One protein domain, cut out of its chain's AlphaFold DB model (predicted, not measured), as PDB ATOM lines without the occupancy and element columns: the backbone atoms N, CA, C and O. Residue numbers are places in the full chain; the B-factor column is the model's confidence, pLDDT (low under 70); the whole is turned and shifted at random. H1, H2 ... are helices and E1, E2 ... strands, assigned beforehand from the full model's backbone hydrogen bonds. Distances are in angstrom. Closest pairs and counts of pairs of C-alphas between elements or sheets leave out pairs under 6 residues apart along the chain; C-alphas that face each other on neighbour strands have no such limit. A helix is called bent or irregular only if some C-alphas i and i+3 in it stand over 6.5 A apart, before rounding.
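This is residues 2 to 126 of the 259 residues of an uncharacterized protein of Candidatus Hydrogenedentes bacterium (UniProt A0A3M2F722). A long helix, H1, runs lengthwise over a narrow, twisted sheet of three strands, and its residues 2 to 15 stick out as a free arm. After H1 the chain folds back into the short helix H2, which lies beside the later part of H1, and then makes the strand meander E1, E2, E3, each strand the antiparallel neighbour of the one before. The printed part has 125 residues, with two named helices followed by three named strands; the sheet order is E1, E2, E3, and the class is mixed, helices and strands. The whole is loose, with a radius of gyration of the C-alphas of 18.6 A, and it spans 69 by 22 by 19 A, the arm adding to its length.

Find C-alpha 2 at (-5.314, -13.112, -23.488); from there H1, residues 2 to 43, runs 61.5 A to C-alpha 43 at (-32.130, -35.747, 27.018). Next comes H2, residues 48 to 60, 16.2 A long; it is neither bent nor irregular, but only just: C-alphas 57 and 60 are 6.3 A apart. Then read E1, residues 69 to 74, E2, residues 94 to 106 and 38.3 A long, and E3, residues 112 to 124 and 39.0 A long, which ends at C-alpha 124 at (-26.988, -37.165, 29.665).

Look first at the sheet, with E1 and E3 as edge strands. E1 and E2 form a hairpin at 153 degrees, with N 72 and O 102 at 2.9 A; E2 and E3 form another at 164 degrees, with N 99 and O 119 at 2.8 A. H1 and H2 on one face of this sheet make two layers. H1 is on the sheet at a height of 8.5 A, over E2 and only just over E3, where 3 C-alphas fall; it runs along the strands, at 16 degrees to E2 on the local plane. The closest C-alphas of H1 and E3 are those of Ala 35 and Ser 121, 5.6 A apart. H1, with residues 27 to 42 alone, touches H2 in a helical hairpin, opposite ways at a shallow tilt of 26 degrees; their closest C-alphas, Ala 34 and Gln 58, are 5.3 A apart. In both helices every O i to N i+4 pair is within hydrogen-bond range.

Without residues 2 to 15, which stand free, the body spans 51 by 21 by 18 A. The printed part has no cut. The link from E1 to E2, residues 75 to 93, is long; in it residues 81 to 82 pair antiparallel with residues 96 to 97 of E2. The mean pLDDT of the printed part is 80.5; look for values under 70 at residues 43 to 45, 83 to 94 and 124 to 126.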
ATOM      1  N   VAL A   2      -5.045 -11.750 -24.006       79.19
ATOM      2  CA  VAL A   2      -5.314 -13.112 -23.488       79.19
ATOM      3  C   VAL A   2      -4.857 -13.320 -22.032       79.19
ATOM      4  O   VAL A   2      -5.599 -13.906 -21.252       79.19
ATOM      5  N   GLU A   3      -3.701 -12.780 -21.628       83.62
ATOM      6  CA  GLU A   3      -3.213 -12.898 -20.238       83.62
ATOM      7  C   GLU A   3      -4.157 -12.248 -19.220       83.62
ATOM      8  O   GLU A   3      -4.482 -12.860 -18.211       83.62
ATOM      9  N   PHE A   4      -4.681 -11.057 -19.526       87.94
ATOM     10  CA  PHE A   4      -5.616 -10.349 -18.647       87.94
ATOM     11  C   PHE A   4      -6.920 -11.133 -18.429       87.94
ATOM     12  O   PHE A   4      -7.431 -11.195 -17.312       87.94
ATOM     13  N   GLY A   5      -7.431 -11.790 -19.479       89.19
ATOM     14  CA  GLY A   5      -8.629 -12.629 -19.380       89.19
ATOM     15  C   GLY A   5      -8.420 -13.865 -18.498       89.19
ATOM     16  O   GLY A   5      -9.295 -14.209 -17.699       89.19
ATOM     17  N   LEU A   6      -7.247 -14.502 -18.584       91.06
ATOM     18  CA  LEU A   6      -6.919 -15.664 -17.757       91.06
ATOM     19  C   LEU A   6      -6.777 -15.279 -16.278       91.06
ATOM     20  O   LEU A   6      -7.333 -15.960 -15.419       91.06
ATOM     21  N   THR A   7      -6.096 -14.168 -15.974       92.88
ATOM     22  CA  THR A   7      -5.922 -13.706 -14.587       92.88
ATOM     23  C   THR A   7      -7.259 -13.360 -13.933       92.88
ATOM     24  O   THR A   7      -7.495 -13.759 -12.794       92.88
ATOM     25  N   ILE A   8      -8.165 -12.691 -14.658       92.75
ATOM     26  CA  ILE A   8      -9.523 -12.403 -14.164       92.75
ATOM     27  C   ILE A   8     -10.290 -13.697 -13.894       92.75
ATOM     28  O   ILE A   8     -10.935 -13.822 -12.856       92.75
ATOM     29  N   THR A   9     -10.202 -14.668 -14.801       87.81
ATOM     30  CA  THR A   9     -10.906 -15.946 -14.653       87.81
ATOM     31  C   THR A   9     -10.443 -16.680 -13.394       87.81
ATOM     32  O   THR A   9     -11.264 -17.062 -12.565       87.81
ATOM     33  N   VAL A  10      -9.126 -16.809 -13.199       88.62
ATOM     34  CA  VAL A  10      -8.544 -17.428 -11.996       88.62
ATOM     35  C   VAL A  10      -8.952 -16.674 -10.728       88.62
ATOM     36  O   VAL A  10      -9.330 -17.300  -9.741       88.62
ATOM     37  N   PHE A  11      -8.931 -15.341 -10.759       91.88
ATOM     38  CA  PHE A  11      -9.355 -14.518  -9.627       91.88
ATOM     39  C   PHE A  11     -10.817 -14.780  -9.235       91.88
ATOM     40  O   PHE A  11     -11.103 -14.987  -8.058       91.88
ATOM     41  N   VAL A  12     -11.732 -14.853 -10.208       88.75
ATOM     42  CA  VAL A  12     -13.147 -15.177  -9.958       88.75
ATOM     43  C   VAL A  12     -13.292 -16.561  -9.322       88.75
ATOM     44  O   VAL A  12     -14.025 -16.702  -8.344       88.75
ATOM     45  N   PHE A  13     -12.560 -17.569  -9.804       85.12
ATOM     46  CA  PHE A  13     -12.579 -18.906  -9.201       85.12
ATOM     47  C   PHE A  13     -12.077 -18.912  -7.754       85.12
ATOM     48  O   PHE A  13     -12.675 -19.582  -6.913       85.12
ATOM     49  N   ILE A  14     -11.028 -18.146  -7.440       87.50
ATOM     50  CA  ILE A  14     -10.514 -18.027  -6.068       87.50
ATOM     51  C   ILE A  14     -11.563 -17.382  -5.159       87.50
ATOM     52  O   ILE A  14     -11.845 -17.912  -4.087       87.50
ATOM     53  N   VAL A  15     -12.183 -16.281  -5.592       90.06
ATOM     54  CA  VAL A  15     -13.232 -15.607  -4.809       90.06
ATOM     55  C   VAL A  15     -14.414 -16.547  -4.559       90.06
ATOM     56  O   VAL A  15     -14.870 -16.663  -3.423       90.06
ATOM     57  N   LEU A  16     -14.874 -17.268  -5.586       85.12
ATOM     58  CA  LEU A  16     -15.955 -18.248  -5.449       85.12
ATOM     59  C   LEU A  16     -15.574 -19.394  -4.503       85.12
ATOM     60  O   LEU A  16     -16.398 -19.798  -3.686       85.12
ATOM     61  N   ALA A  17     -14.332 -19.880  -4.554       82.06
ATOM     62  CA  ALA A  17     -13.840 -20.897  -3.628       82.06
ATOM     63  C   ALA A  17     -13.811 -20.391  -2.174       82.06
ATOM     64  O   ALA A  17     -14.219 -21.118  -1.268       82.06
ATOM     65  N   CYS A  18     -13.397 -19.141  -1.943       87.75
ATOM     66  CA  CYS A  18     -13.427 -18.521  -0.616       87.75
ATOM     67  C   CYS A  18     -14.856 -18.372  -0.081       87.75
ATOM     68  O   CYS A  18     -15.115 -18.741   1.062       87.75
ATOM     69  N   VAL A  19     -15.794 -17.887  -0.903       87.81
ATOM     70  CA  VAL A  19     -17.217 -17.808  -0.528       87.81
ATOM     71  C   VAL A  19     -17.758 -19.198  -0.192       87.81
ATOM     72  O   VAL A  19     -18.445 -19.362   0.813       87.81
ATOM     73  N   ASN A  20     -17.394 -20.210  -0.979       84.12
ATOM     74  CA  ASN A  20     -17.813 -21.586  -0.741       84.12
ATOM     75  C   ASN A  20     -17.306 -22.118   0.610       84.12
ATOM     76  O   ASN A  20     -18.072 -22.701   1.370       84.12
ATOM     77  N   LEU A  21     -16.040 -21.862   0.953       84.56
ATOM     78  CA  LEU A  21     -15.471 -22.240   2.253       84.56
ATOM     79  C   LEU A  21     -16.185 -21.565   3.430       84.56
ATOM     80  O   LEU A  21     -16.433 -22.217   4.444       84.56
ATOM     81  N   ILE A  22     -16.554 -20.288   3.295       88.81
ATOM     82  CA  ILE A  22     -17.312 -19.565   4.327       88.81
ATOM     83  C   ILE A  22     -18.694 -20.204   4.522       88.81
ATOM     84  O   ILE A  22     -19.102 -20.443   5.658       88.81
ATOM     85  N   LEU A  23     -19.393 -20.537   3.433       88.31
ATOM     86  CA  LEU A  23     -20.700 -21.200   3.495       88.31
ATOM     87  C   LEU A  23     -20.615 -22.608   4.101       88.31
ATOM     88  O   LEU A  23     -21.498 -23.001   4.860       88.31
ATOM     89  N   ILE A  24     -19.540 -23.353   3.824       85.12
ATOM     90  CA  ILE A  24     -19.278 -24.646   4.475       85.12
ATOM     91  C   ILE A  24     -19.143 -24.460   5.988       85.12
ATOM     92  O   ILE A  24     -19.757 -25.213   6.742       85.12
ATOM     93  N   GLY A  25     -18.382 -23.453   6.427       85.44
ATOM     94  CA  GLY A  25     -18.239 -23.119   7.845       85.44
ATOM     95  C   GLY A  25     -19.575 -22.768   8.500       85.44
ATOM     96  O   GLY A  25     -19.886 -23.285   9.569       85.44
ATOM     97  N   TYR A  26     -20.401 -21.963   7.828       90.12
ATOM     98  CA  TYR A  26     -21.744 -21.620   8.301       90.12
ATOM     99  C   TYR A  26     -22.655 -22.853   8.438       90.12
ATOM    100  O   TYR A  26     -23.311 -23.038   9.465       90.12
ATOM    101  N   ASN A  27     -22.685 -23.727   7.427       87.56
ATOM    102  CA  ASN A  27     -23.497 -24.944   7.472       87.56
ATOM    103  C   ASN A  27     -23.016 -25.901   8.575       87.56
ATOM    104  O   ASN A  27     -23.840 -26.550   9.215       87.56
ATOM    105  N   LEU A  28     -21.703 -25.968   8.831       86.00
ATOM    106  CA  LEU A  28     -21.144 -26.770   9.920       86.00
ATOM    107  C   LEU A  28     -21.549 -26.226  11.300       86.00
ATOM    108  O   LEU A  28     -21.949 -27.013  12.153       86.00
ATOM    109  N   ASP A  29     -21.495 -24.907  11.508       87.31
ATOM    110  CA  ASP A  29     -21.974 -24.267  12.746       87.31
ATOM    111  C   ASP A  29     -23.468 -24.551  12.967       87.31
ATOM    112  O   ASP A  29     -23.893 -24.952  14.050       87.31
ATOM    113  N   THR A  30     -24.260 -24.445  11.901       87.19
ATOM    114  CA  THR A  30     -25.697 -24.744  11.927       87.19
ATOM    115  C   THR A  30     -25.960 -26.209  12.301       87.19
ATOM    116  O   THR A  30     -26.794 -26.492  13.161       87.19
ATOM    117  N   ALA A  31     -25.209 -27.151  11.718       84.12
ATOM    118  CA  ALA A  31     -25.303 -28.574  12.047       84.12
ATOM    119  C   ALA A  31     -24.941 -28.855  13.513       84.12
ATOM    120  O   ALA A  31     -25.601 -29.664  14.166       84.12
ATOM    121  N   GLN A  32     -23.913 -28.185  14.045       85.12
ATOM    122  CA  GLN A  32     -23.522 -28.318  15.450       85.12
ATOM    123  C   GLN A  32     -24.632 -27.827  16.377       85.12
ATOM    124  O   GLN A  32     -25.018 -28.556  17.289       85.12
ATOM    125  N   ARG A  33     -25.195 -26.638  16.130       85.06
ATOM    126  CA  ARG A  33     -26.310 -26.104  16.929       85.06
ATOM    127  C   ARG A  33     -27.515 -27.037  16.922       85.06
ATOM    128  O   ARG A  33     -28.029 -27.365  17.989       85.06
ATOM    129  N   ALA A  34     -27.904 -27.529  15.746       85.25
ATOM    130  CA  ALA A  34     -28.995 -28.487  15.620       85.25
ATOM    131  C   ALA A  34     -28.714 -29.785  16.393       85.25
ATOM    132  O   ALA A  34     -29.602 -30.290  17.073       85.25
ATOM    133  N   ALA A  35     -27.479 -30.301  16.356       82.25
ATOM    134  CA  ALA A  35     -27.094 -31.480  17.132       82.25
ATOM    135  C   ALA A  35     -27.178 -31.240  18.649       82.25
ATOM    136  O   ALA A  35     -27.615 -32.126  19.381       82.25
ATOM    137  N   TRP A  36     -26.782 -30.058  19.131       80.50
ATOM    138  CA  TRP A  36     -26.901 -29.682  20.543       80.50
ATOM    139  C   TRP A  36     -28.355 -29.563  20.996       80.50
ATOM    140  O   TRP A  36     -28.711 -30.101  22.042       80.50
ATOM    141  N   GLU A  37     -29.205 -28.905  20.213       79.81
ATOM    142  CA  GLU A  37     -30.620 -28.744  20.552       79.81
ATOM    143  C   GLU A  37     -31.379 -30.075  20.476       79.81
ATOM    144  O   GLU A  37     -32.168 -30.397  21.366       79.81
ATOM    145  N   ALA A  38     -31.068 -30.896  19.471       81.75
ATOM    146  CA  ALA A  38     -31.554 -32.263  19.366       81.75
ATOM    147  C   ALA A  38     -31.131 -33.102  20.576       81.75
ATOM    148  O   ALA A  38     -31.964 -33.802  21.141       81.75
ATOM    149  N   ALA A  39     -29.872 -32.996  21.020       78.38
ATOM    150  CA  ALA A  39     -29.392 -33.704  22.203       78.38
ATOM    151  C   ALA A  39     -30.098 -33.211  23.472       78.38
ATOM    152  O   ALA A  39     -30.446 -34.029  24.316       78.38
ATOM    153  N   ARG A  40     -30.374 -31.903  23.577       76.50
ATOM    154  CA  ARG A  40     -31.160 -31.317  24.672       76.50
ATOM    155  C   ARG A  40     -32.569 -31.892  24.722       76.50
ATOM    156  O   ARG A  40     -32.979 -32.370  25.770       76.50
ATOM    157  N   LYS A  41     -33.289 -31.892  23.596       76.12
ATOM    158  CA  LYS A  41     -34.635 -32.478  23.517       76.12
ATOM    159  C   LYS A  41     -34.622 -33.979  23.777       76.12
ATOM    160  O   LYS A  41     -35.492 -34.489  24.465       76.12
ATOM    161  N   ALA A  42     -33.625 -34.679  23.252       75.75
ATOM    162  CA  ALA A  42     -33.485 -36.111  23.452       75.75
ATOM    163  C   ALA A  42     -33.156 -36.479  24.902       75.75
ATOM    164  O   ALA A  42     -33.545 -37.559  25.346       75.75
ATOM    165  N   ALA A  43     -32.438 -35.599  25.608       68.50
ATOM    166  CA  ALA A  43     -32.130 -35.747  27.018       68.50
ATOM    167  C   ALA A  43     -33.368 -35.590  27.889       68.50
ATOM    168  O   ALA A  43     -33.486 -36.373  28.809       68.50
ATOM    169  N   VAL A  44     -34.293 -34.682  27.565       67.88
ATOM    170  CA  VAL A  44     -35.635 -34.603  28.181       67.88
ATOM    171  C   VAL A  44     -36.622 -35.533  27.464       67.88
ATOM    172  O   VAL A  44     -37.739 -35.143  27.178       67.88
ATOM    173  N   GLY A  45     -36.133 -36.700  27.028       69.38
ATOM    174  CA  GLY A  45     -36.803 -37.803  26.315       69.38
ATOM    175  C   GLY A  45     -37.831 -37.523  25.217       69.38
ATOM    176  O   GLY A  45     -38.644 -38.394  24.910       69.38
ATOM    177  N   ALA A  46     -37.702 -36.415  24.488       73.38
ATOM    178  CA  ALA A  46     -38.452 -36.222  23.250       73.38
ATOM    179  C   ALA A  46     -38.357 -37.448  22.315       73.38
ATOM    180  O   ALA A  46     -37.296 -38.075  22.155       73.38
ATOM    181  N   SER A  47     -39.473 -37.755  21.651       76.12
ATOM    182  CA  SER A  47     -39.569 -38.836  20.670       76.12
ATOM    183  C   SER A  47     -38.632 -38.611  19.480       76.12
ATOM    184  O   SER A  47     -38.294 -37.479  19.125       76.12
ATOM    185  N   ASN A  48     -38.254 -39.688  18.786       79.56
ATOM    186  CA  ASN A  48     -37.372 -39.598  17.614       79.56
ATOM    187  C   ASN A  48     -37.933 -38.684  16.512       79.56
ATOM    188  O   ASN A  48     -37.159 -37.988  15.857       79.56
ATOM    189  N   SER A  49     -39.262 -38.625  16.352       81.00
ATOM    190  CA  SER A  49     -39.911 -37.701  15.411       81.00
ATOM    191  C   SER A  49     -39.696 -36.243  15.819       81.00
ATOM    192  O   SER A  49     -39.254 -35.445  15.002       81.00
ATOM    193  N   GLN A  50     -39.921 -35.900  17.091       82.81
ATOM    194  CA  GLN A  50     -39.725 -34.533  17.594       82.81
ATOM    195  C   GLN A  50     -38.259 -34.090  17.514       82.81
ATOM    196  O   GLN A  50     -37.971 -32.918  17.268       82.81
ATOM    197  N   ILE A  51     -37.319 -35.014  17.724       83.00
ATOM    198  CA  ILE A  51     -35.887 -34.735  17.572       83.00
ATOM    199  C   ILE A  51     -35.549 -34.512  16.092       83.00
ATOM    200  O   ILE A  51     -34.811 -33.581  15.766       83.00
ATOM    201  N   ALA A  52     -36.099 -35.333  15.190       84.00
ATOM    202  CA  ALA A  52     -35.915 -35.158  13.754       84.00
ATOM    203  C   ALA A  52     -36.456 -33.797  13.292       84.00
ATOM    204  O   ALA A  52     -35.757 -33.095  12.566       84.00
ATOM    205  N   ASP A  53     -37.630 -33.381  13.776       86.00
ATOM    206  CA  ASP A  53     -38.228 -32.079  13.458       86.00
ATOM    207  C   ASP A  53     -37.315 -30.911  13.855       86.00
ATOM    208  O   ASP A  53     -37.124 -29.989  13.064       86.00
ATOM    209  N   VAL A  54     -36.674 -30.972  15.032       85.12
ATOM    210  CA  VAL A  54     -35.678 -29.964  15.449       85.12
ATOM    211  C   VAL A  54     -34.508 -29.911  14.478       85.12
ATOM    212  O   VAL A  54     -34.072 -28.830  14.099       85.12
ATOM    213  N   ILE A  55     -33.991 -31.057  14.046       86.44
ATOM    214  CA  ILE A  55     -32.868 -31.086  13.103       86.44
ATOM    215  C   ILE A  55     -33.297 -30.540  11.742       86.44
ATOM    216  O   ILE A  55     -32.551 -29.780  11.123       86.44
ATOM    217  N   TYR A  56     -34.494 -30.879  11.268       87.88
ATOM    218  CA  TYR A  56     -35.007 -30.321  10.024       87.88
ATOM    219  C   TYR A  56     -35.165 -28.800  10.121       87.88
ATOM    220  O   TYR A  56     -34.655 -28.090   9.255       87.88
ATOM    221  N   ASP A  57     -35.785 -28.298  11.189       87.38
ATOM    222  CA  ASP A  57     -36.044 -26.871  11.399       87.38
ATOM    223  C   ASP A  57     -34.776 -26.046  11.670       87.38
ATOM    224  O   ASP A  57     -34.658 -24.897  11.243       87.38
ATOM    225  N   GLN A  58     -33.794 -26.619  12.363       85.50
ATOM    226  CA  GLN A  58     -32.581 -25.896  12.743       85.50
ATOM    227  C   GLN A  58     -31.447 -26.060  11.740       85.50
ATOM    228  O   GLN A  58     -30.598 -25.178  11.660       85.50
ATOM    229  N   PHE A  59     -31.423 -27.145  10.962       87.00
ATOM    230  CA  PHE A  59     -30.342 -27.428  10.022       87.00
ATOM    231  C   PHE A  59     -30.809 -27.531   8.573       87.00
ATOM    232  O   PHE A  59     -30.326 -26.768   7.736       87.00
ATOM    233  N   ALA A  60     -31.745 -28.425   8.255       84.00
ATOM    234  CA  ALA A  60     -32.107 -28.692   6.860       84.00
ATOM    235  C   ALA A  60     -32.777 -27.494   6.159       84.00
ATOM    236  O   ALA A  60     -32.598 -27.309   4.957       84.00
ATOM    237  N   THR A  61     -33.524 -26.667   6.890       85.75
ATOM    238  CA  THR A  61     -34.160 -25.448   6.354       85.75
ATOM    239  C   THR A  61     -33.208 -24.251   6.308       85.75
ATOM    240  O   THR A  61     -33.399 -23.350   5.492       85.75
ATOM    241  N   LYS A  62     -32.185 -24.226   7.174       87.12
ATOM    242  CA  LYS A  62     -31.269 -23.084   7.356       87.12
ATOM    243  C   LYS A  62     -29.938 -23.237   6.625       87.12
ATOM    244  O   LYS A  62     -29.191 -22.265   6.520       87.12
ATOM    245  N   MET A  63     -29.624 -24.430   6.128       85.81
ATOM    246  CA  MET A  63     -28.426 -24.670   5.328       85.81
ATOM    247  C   MET A  63     -28.482 -23.922   3.994       85.81
ATOM    248  O   MET A  63     -29.491 -23.911   3.288       85.81
ATOM    249  N   PHE A  64     -27.351 -23.344   3.603       85.38
ATOM    250  CA  PHE A  64     -27.213 -22.715   2.298       85.38
ATOM    251  C   PHE A  64     -26.724 -23.726   1.267       85.38
ATOM    252  O   PHE A  64     -25.719 -24.413   1.472       85.38
ATOM    253  N   SER A  65     -27.420 -23.783   0.132       82.56
ATOM    254  CA  SER A  65     -26.949 -24.396  -1.112       82.56
ATOM    255  C   SER A  65     -26.793 -23.306  -2.173       82.56
ATOM    256  O   SER A  65     -27.416 -22.245  -2.093       82.56
ATOM    257  N   SER A  66     -25.922 -23.524  -3.154       77.69
ATOM    258  CA  SER A  66     -25.782 -22.610  -4.291       77.69
ATOM    259  C   SER A  66     -25.530 -23.391  -5.574       77.69
ATOM    260  O   SER A  66     -25.356 -24.604  -5.551       77.69
ATOM    261  N   PHE A  67     -25.478 -22.701  -6.714       71.88
ATOM    262  CA  PHE A  67     -25.213 -23.355  -7.999       71.88
ATOM    263  C   PHE A  67     -23.841 -24.055  -8.063       71.88
ATOM    264  O   PHE A  67     -23.654 -24.944  -8.886       71.88
ATOM    265  N   ILE A  68     -22.894 -23.660  -7.201       76.69
ATOM    266  CA  ILE A  68     -21.583 -24.312  -7.061       76.69
ATOM    267  C   ILE A  68     -21.546 -25.170  -5.797       76.69
ATOM    268  O   ILE A  68     -20.929 -26.227  -5.817       76.69
ATOM    269  N   LEU A  69     -22.195 -24.745  -4.710       81.69
ATOM    270  CA  LEU A  69     -22.182 -25.445  -3.427       81.69
ATOM    271  C   LEU A  69     -23.253 -26.531  -3.383       81.69
ATOM    272  O   LEU A  69     -24.446 -26.240  -3.289       81.69
ATOM    273  N   ILE A  70     -22.802 -27.777  -3.334       83.94
ATOM    274  CA  ILE A  70     -23.650 -28.902  -2.956       83.94
ATOM    275  C   ILE A  70     -23.662 -28.938  -1.438       83.94
ATOM    276  O   ILE A  70     -22.605 -29.037  -0.823       83.94
ATOM    277  N   SER A  71     -24.836 -28.887  -0.834       85.81
ATOM    278  CA  SER A  71     -25.019 -29.132   0.589       85.81
ATOM    279  C   SER A  71     -26.235 -30.035   0.738       85.81
ATOM    280  O   SER A  71     -27.269 -29.806   0.110       85.81
ATOM    281  N   LYS A  72     -26.093 -31.115   1.505       85.56
ATOM    282  CA  LYS A  72     -27.191 -32.034   1.809       85.56
ATOM    283  C   LYS A  72     -27.048 -32.574   3.232       85.56
ATOM    284  O   LYS A  72     -25.944 -32.985   3.614       85.56
ATOM    285  N   PRO A  73     -28.135 -32.590   4.019       84.25
ATOM    286  CA  PRO A  73     -28.139 -33.333   5.260       84.25
ATOM    287  C   PRO A  73     -28.051 -34.822   4.909       84.25
ATOM    288  O   PRO A  73     -28.644 -35.287   3.937       84.25
ATOM    289  N   ASN A  74     -27.263 -35.559   5.675       84.44
ATOM    290  CA  ASN A  74     -27.060 -36.991   5.518       84.44
ATOM    291  C   ASN A  74     -27.295 -37.659   6.874       84.44
ATOM    292  O   ASN A  74     -26.363 -38.118   7.531       84.44
ATOM    293  N   PHE A  75     -28.544 -37.630   7.329       79.38
ATOM    294  CA  PHE A  75     -28.964 -38.330   8.534       79.38
ATOM    295  C   PHE A  75     -30.181 -39.189   8.220       79.38
ATOM    296  O   PHE A  75     -31.020 -38.834   7.391       79.38
ATOM    297  N   ASP A  76     -30.249 -40.333   8.885       81.19
ATOM    298  CA  ASP A  76     -31.403 -41.213   8.850       81.19
ATOM    299  C   ASP A  76     -32.213 -40.963  10.127       81.19
ATOM    300  O   ASP A  76     -31.693 -41.245  11.211       81.19
ATOM    301  N   PRO A  77     -33.460 -40.458  10.025       71.06
ATOM    302  CA  PRO A  77     -34.307 -40.131  11.172       71.06
ATOM    303  C   PRO A  77     -34.612 -41.343  12.070       71.06
ATOM    304  O   PRO A  77     -35.111 -41.180  13.178       71.06
ATOM    305  N   THR A  78     -34.299 -42.561  11.627       73.94
ATOM    306  CA  THR A  78     -34.512 -43.780  12.407       73.94
ATOM    307  C   THR A  78     -33.267 -44.299  13.115       73.94
ATOM    308  O   THR A  78     -33.405 -45.223  13.904       73.94
ATOM    309  N   SER A  79     -32.066 -43.764  12.870       77.81
ATOM    310  CA  SER A  79     -30.820 -44.307  13.451       77.81
ATOM    311  C   SER A  79     -29.832 -43.250  13.954       77.81
ATOM    312  O   SER A  79     -28.781 -43.579  14.505       77.81
ATOM    313  N   PHE A  80     -30.170 -41.968  13.805       82.00
ATOM    314  CA  PHE A  80     -29.302 -40.854  14.177       82.00
ATOM    315  C   PHE A  80     -29.212 -40.600  15.692       82.00
ATOM    316  O   PHE A  80     -28.291 -39.910  16.126       82.00
ATOM    317  N   VAL A  81     -30.122 -41.149  16.504       81.12
ATOM    318  CA  VAL A  81     -30.078 -41.056  17.974       81.12
ATOM    319  C   VAL A  81     -29.616 -42.378  18.575       81.12
ATOM    320  O   VAL A  81     -30.082 -43.445  18.186       81.12
ATOM    321  N   VAL A  82     -28.708 -42.316  19.547       79.50
ATOM    322  CA  VAL A  82     -28.171 -43.484  20.250       79.50
ATOM    323  C   VAL A  82     -28.217 -43.241  21.764       79.50
ATOM    324  O   VAL A  82     -27.565 -42.308  22.219       79.50
ATOM    325  N   PRO A  83     -28.909 -44.067  22.565       69.56
ATOM    326  CA  PRO A  83     -29.776 -45.160  22.139       69.56
ATOM    327  C   PRO A  83     -31.040 -44.644  21.428       69.56
ATOM    328  O   PRO A  83     -31.584 -43.587  21.751       69.56
ATOM    329  N   ASN A  84     -31.482 -45.409  20.431       69.12
ATOM    330  CA  ASN A  84     -32.602 -45.057  19.554       69.12
ATOM    331  C   ASN A  84     -33.982 -45.389  20.153       69.12
ATOM    332  O   ASN A  84     -35.012 -45.017  19.600       69.12
ATOM    333  N   ASP A  85     -33.997 -46.114  21.263       63.31
ATOM    334  CA  ASP A  85     -35.200 -46.563  21.949       63.31
ATOM    335  C   ASP A  85     -35.344 -45.787  23.265       63.31
ATOM    336  O   ASP A  85     -34.365 -45.597  23.994       63.31
ATOM    337  N   LEU A  86     -36.564 -45.308  23.522       60.28
ATOM    338  CA  LEU A  86     -36.933 -44.541  24.709       60.28
ATOM    339  C   LEU A  86     -36.694 -45.354  25.987       60.28
ATOM    340  O   LEU A  86     -36.152 -44.810  26.942       60.28
ATOM    341  N   LEU A  87     -36.953 -46.668  25.968       51.00
ATOM    342  CA  LEU A  87     -36.747 -47.555  27.124       51.00
ATOM    343  C   LEU A  87     -35.278 -47.636  27.569       51.00
ATOM    344  O   LEU A  87     -34.981 -47.968  28.713       51.00
ATOM    345  N   TYR A  88     -34.340 -47.341  26.666       53.06
ATOM    346  CA  TYR A  88     -32.906 -47.344  26.956       53.06
ATOM    347  C   TYR A  88     -32.367 -45.959  27.334       53.06
ATOM    348  O   TYR A  88     -31.191 -45.841  27.693       53.06
ATOM    349  N   ARG A  89     -33.193 -44.906  27.275       60.28
ATOM    350  CA  ARG A  89     -32.857 -43.569  27.781       60.28
ATOM    351  C   ARG A  89     -33.149 -43.513  29.274       60.28
ATOM    352  O   ARG A  89     -34.061 -42.844  29.731       60.28
ATOM    353  N   VAL A  90     -32.350 -44.261  30.021       54.00
ATOM    354  CA  VAL A  90     -32.389 -44.276  31.482       54.00
ATOM    355  C   VAL A  90     -31.597 -43.079  32.014       54.00
ATOM    356  O   VAL A  90     -30.609 -42.659  31.401       54.00
ATOM    357  N   GLU A  91     -32.019 -42.535  33.153       60.31
ATOM    358  CA  GLU A  91     -31.357 -41.414  33.819       60.31
ATOM    359  C   GLU A  91     -29.840 -41.631  33.933       60.31
ATOM    360  O   GLU A  91     -29.338 -42.725  34.213       60.31
ATOM    361  N   GLY A  92     -29.073 -40.577  33.652       58.47
ATOM    362  CA  GLY A  92     -27.620 -40.612  33.751       58.47
ATOM    363  C   GLY A  92     -26.913 -41.332  32.599       58.47
ATOM    364  O   GLY A  92     -25.702 -41.122  32.439       58.47
ATOM    365  N   PHE A  93     -27.611 -42.092  31.746       63.31
ATOM    366  CA  PHE A  93     -27.027 -42.607  30.508       63.31
ATOM    367  C   PHE A  93     -26.901 -41.491  29.469       63.31
ATOM    368  O   PHE A  93     -27.756 -40.614  29.362       63.31
ATOM    369  N   PRO A  94     -25.810 -41.469  28.691       69.94
ATOM    370  CA  PRO A  94     -25.662 -40.472  27.655       69.94
ATOM    371  C   PRO A  94     -26.446 -40.841  26.395       69.94
ATOM    372  O   PRO A  94     -26.244 -41.914  25.829       69.94
ATOM    373  N   VAL A  95     -27.240 -39.896  25.906       77.50
ATOM    374  CA  VAL A  95     -27.781 -39.892  24.549       77.50
ATOM    375  C   VAL A  95     -26.804 -39.180  23.623       77.50
ATOM    376  O   VAL A  95     -26.261 -38.124  23.945       77.50
ATOM    377  N   GLN A  96     -26.574 -39.770  22.459       83.62
ATOM    378  CA  GLN A  96     -25.730 -39.256  21.400       83.62
ATOM    379  C   GLN A  96     -26.562 -39.025  20.137       83.62
ATOM    380  O   GLN A  96     -27.245 -39.925  19.659       83.62
ATOM    381  N   ILE A  97     -26.456 -37.825  19.579       84.75
ATOM    382  CA  ILE A  97     -27.009 -37.458  18.277       84.75
ATOM    383  C   ILE A  97     -25.877 -37.528  17.260       84.75
ATOM    384  O   ILE A  97     -24.832 -36.922  17.480       84.75
ATOM    385  N   ASN A  98     -26.074 -38.254  16.164       84.81
ATOM    386  CA  ASN A  98     -25.127 -38.423  15.068       84.81
ATOM    387  C   ASN A  98     -25.742 -37.903  13.770       84.81
ATOM    388  O   ASN A  98     -26.608 -38.542  13.181       84.81
ATOM    389  N   LEU A  99     -25.267 -36.758  13.297       84.06
ATOM    390  CA  LEU A  99     -25.679 -36.156  12.037       84.06
ATOM    391  C   LEU A  99     -24.566 -36.311  11.008       84.06
ATOM    392  O   LEU A  99     -23.396 -36.056  11.294       84.06
ATOM    393  N   GLY A 100     -24.918 -36.689   9.786       81.75
ATOM    394  CA  GLY A 100     -24.034 -36.509   8.644       81.75
ATOM    395  C   GLY A 100     -24.364 -35.209   7.925       81.75
ATOM    396  O   GLY A 100     -25.527 -34.855   7.728       81.75
ATOM    397  N   TYR A 101     -23.328 -34.509   7.486       85.62
ATOM    398  CA  TYR A 101     -23.440 -33.375   6.581       85.62
ATOM    399  C   TYR A 101     -22.553 -33.629   5.371       85.62
ATOM    400  O   TYR A 101     -21.338 -33.740   5.512       85.62
ATOM    401  N   THR A 102     -23.138 -33.718   4.179       86.94
ATOM    402  CA  THR A 102     -22.351 -33.793   2.948       86.94
ATOM    403  C   THR A 102     -22.318 -32.431   2.282       86.94
ATOM    404  O   THR A 102     -23.355 -31.820   2.024       86.94
ATOM    405  N   THR A 103     -21.112 -31.977   1.965       87.31
ATOM    406  CA  THR A 103     -20.876 -30.736   1.241       87.31
ATOM    407  C   THR A 103     -19.909 -30.941   0.099       87.31
ATOM    408  O   THR A 103     -19.079 -31.844   0.122       87.31
ATOM    409  N   GLY A 104     -19.990 -30.095  -0.914       84.56
ATOM    410  CA  GLY A 104     -19.160 -30.263  -2.085       84.56
ATOM    411  C   GLY A 104     -19.226 -29.109  -3.054       84.56
ATOM    412  O   GLY A 104     -19.894 -28.103  -2.822       84.56
ATOM    413  N   MET A 105     -18.530 -29.282  -4.166       83.00
ATOM    414  CA  MET A 105     -18.630 -28.397  -5.312       83.00
ATOM    415  C   MET A 105     -19.137 -29.159  -6.529       83.00
ATOM    416  O   MET A 105     -18.634 -30.237  -6.849       83.00
ATOM    417  N   SER A 106     -20.125 -28.588  -7.213       83.31
ATOM    418  CA  SER A 106     -20.508 -29.045  -8.543       83.31
ATOM    419  C   SER A 106     -19.632 -28.353  -9.581       83.31
ATOM    420  O   SER A 106     -19.590 -27.123  -9.646       83.31
ATOM    421  N   LEU A 107     -18.940 -29.137 -10.409       80.75
ATOM    422  CA  LEU A 107     -18.196 -28.642 -11.571       80.75
ATOM    423  C   LEU A 107     -18.989 -28.852 -12.873       80.75
ATOM    424  O   LEU A 107     -18.413 -28.959 -13.959       80.75
ATOM    425  N   GLY A 108     -20.322 -28.933 -12.774       79.44
ATOM    426  CA  GLY A 108     -21.218 -29.152 -13.905       79.44
ATOM    427  C   GLY A 108     -20.878 -30.449 -14.656       79.44
ATOM    428  O   GLY A 108     -20.918 -31.522 -14.052       79.44
ATOM    429  N   PRO A 109     -20.522 -30.397 -15.956       80.62
ATOM    430  CA  PRO A 109     -20.263 -31.597 -16.760       80.62
ATOM    431  C   PRO A 109     -19.019 -32.386 -16.323       80.62
ATOM    432  O   PRO A 109     -18.852 -33.527 -16.745       80.62
ATOM    433  N   LEU A 110     -18.147 -31.802 -15.494       79.69
ATOM    434  CA  LEU A 110     -16.947 -32.467 -14.975       79.69
ATOM    435  C   LEU A 110     -17.223 -33.324 -13.725       79.69
ATOM    436  O   LEU A 110     -16.316 -33.998 -13.242       79.69
ATOM    437  N   GLY A 111     -18.460 -33.321 -13.222       83.00
ATOM    438  CA  GLY A 111     -18.872 -34.074 -12.040       83.00
ATOM    439  C   GLY A 111     -18.837 -33.257 -10.748       83.00
ATOM    440  O   GLY A 111     -18.587 -32.050 -10.742       83.00
ATOM    441  N   ASN A 112     -19.124 -33.940  -9.642       86.69
ATOM    442  CA  ASN A 112     -19.189 -33.350  -8.309       86.69
ATOM    443  C   ASN A 112     -17.996 -33.816  -7.470       86.69
ATOM    444  O   ASN A 112     -17.614 -34.984  -7.517       86.69
ATOM    445  N   LEU A 113     -17.456 -32.912  -6.657       85.00
ATOM    446  CA  LEU A 113     -16.527 -33.240  -5.581       85.00
ATOM    447  C   LEU A 113     -17.275 -33.101  -4.258       85.00
ATOM    448  O   LEU A 113     -17.653 -31.990  -3.897       85.00
ATOM    449  N   GLU A 114     -17.487 -34.205  -3.547       87.38
ATOM    450  CA  GLU A 114     -18.253 -34.247  -2.296       87.38
ATOM    451  C   GLU A 114     -17.386 -34.735  -1.132       87.38
ATOM    452  O   GLU A 114     -16.506 -35.579  -1.298       87.38
ATOM    453  N   LEU A 115     -17.665 -34.221   0.063       83.94
ATOM    454  CA  LEU A 115     -17.072 -34.638   1.324       83.94
ATOM    455  C   LEU A 115     -18.166 -34.717   2.390       83.94
ATOM    456  O   LEU A 115     -19.031 -33.846   2.462       83.94
ATOM    457  N   THR A 116     -18.119 -35.747   3.230       85.12
ATOM    458  CA  THR A 116     -19.076 -35.929   4.325       85.12
ATOM    459  C   THR A 116     -18.388 -35.695   5.659       85.12
ATOM    460  O   THR A 116     -17.360 -36.304   5.948       85.12
ATOM    461  N   PHE A 117     -18.982 -34.833   6.475       81.06
ATOM    462  CA  PHE A 117     -18.562 -34.530   7.831       81.06
ATOM    463  C   PHE A 117     -19.521 -35.184   8.830       81.06
ATOM    464  O   PHE A 117     -20.728 -34.935   8.758       81.06
ATOM    465  N   PRO A 118     -19.017 -36.009   9.762       82.06
ATOM    466  CA  PRO A 118     -19.801 -36.445  10.906       82.06
ATOM    467  C   PRO A 118     -19.870 -35.315  11.944       82.06
ATOM    468  O   PRO A 118     -18.849 -34.737  12.314       82.06
ATOM    469  N   VAL A 119     -21.070 -35.019  12.428       84.19
ATOM    470  CA  VAL A 119     -21.331 -34.104  13.542       84.19
ATOM    471  C   VAL A 119     -22.009 -34.908  14.636       84.19
ATOM    472  O   VAL A 119     -23.025 -35.552  14.389       84.19
ATOM    473  N   SER A 120     -21.458 -34.885  15.846       82.38
ATOM    474  CA  SER A 120     -22.072 -35.563  16.979       82.38
ATOM    475  C   SER A 120     -22.136 -34.687  18.219       82.38
ATOM    476  O   SER A 120     -21.250 -33.872  18.474       82.38
ATOM    477  N   SER A 121     -23.209 -34.859  18.985       77.75
ATOM    478  CA  SER A 121     -23.384 -34.257  20.305       77.75
ATOM    479  C   SER A 121     -23.803 -35.332  21.296       77.75
ATOM    480  O   SER A 121     -24.493 -36.278  20.921       77.75
ATOM    481  N   LYS A 122     -23.354 -35.213  22.547       77.31
ATOM    482  CA  LYS A 122     -23.613 -36.181  23.613       77.31
ATOM    483  C   LYS A 122     -24.088 -35.442  24.855       77.31
ATOM    484  O   LYS A 122     -23.358 -34.602  25.375       77.31
ATOM    485  N   LEU A 123     -25.273 -35.786  25.345       72.75
ATOM    486  CA  LEU A 123     -25.860 -35.215  26.555       72.75
ATOM    487  C   LEU A 123     -26.430 -36.335  27.428       72.75
ATOM    488  O   LEU A 123     -26.871 -37.356  26.912       72.75
ATOM    489  N   ARG A 124     -26.374 -36.189  28.753       65.25
ATOM    490  CA  ARG A 124     -26.988 -37.165  29.665       65.25
ATOM    491  C   ARG A 124     -28.499 -36.995  29.668       65.25
ATOM    492  O   ARG A 124     -28.963 -35.862  29.640       65.25
ATOM    493  N   VAL A 125     -29.217 -38.113  29.704       64.06
ATOM    494  CA  VAL A 125     -30.665 -38.119  29.910       64.06
ATOM    495  C   VAL A 125     -30.966 -37.515  31.269       64.06
ATOM    496  O   VAL A 125     -30.347 -37.887  32.271       64.06
ATOM    497  N   ILE A 126     -31.905 -36.585  31.243       58.97
ATOM    498  CA  ILE A 126     -32.584 -36.014  32.394       58.97
ATOM    499  C   ILE A 126     -33.983 -36.646  32.343       58.97
ATOM    500  O   ILE A 126     -34.500 -36.842  31.249       58.97
TER     501      ILE A 126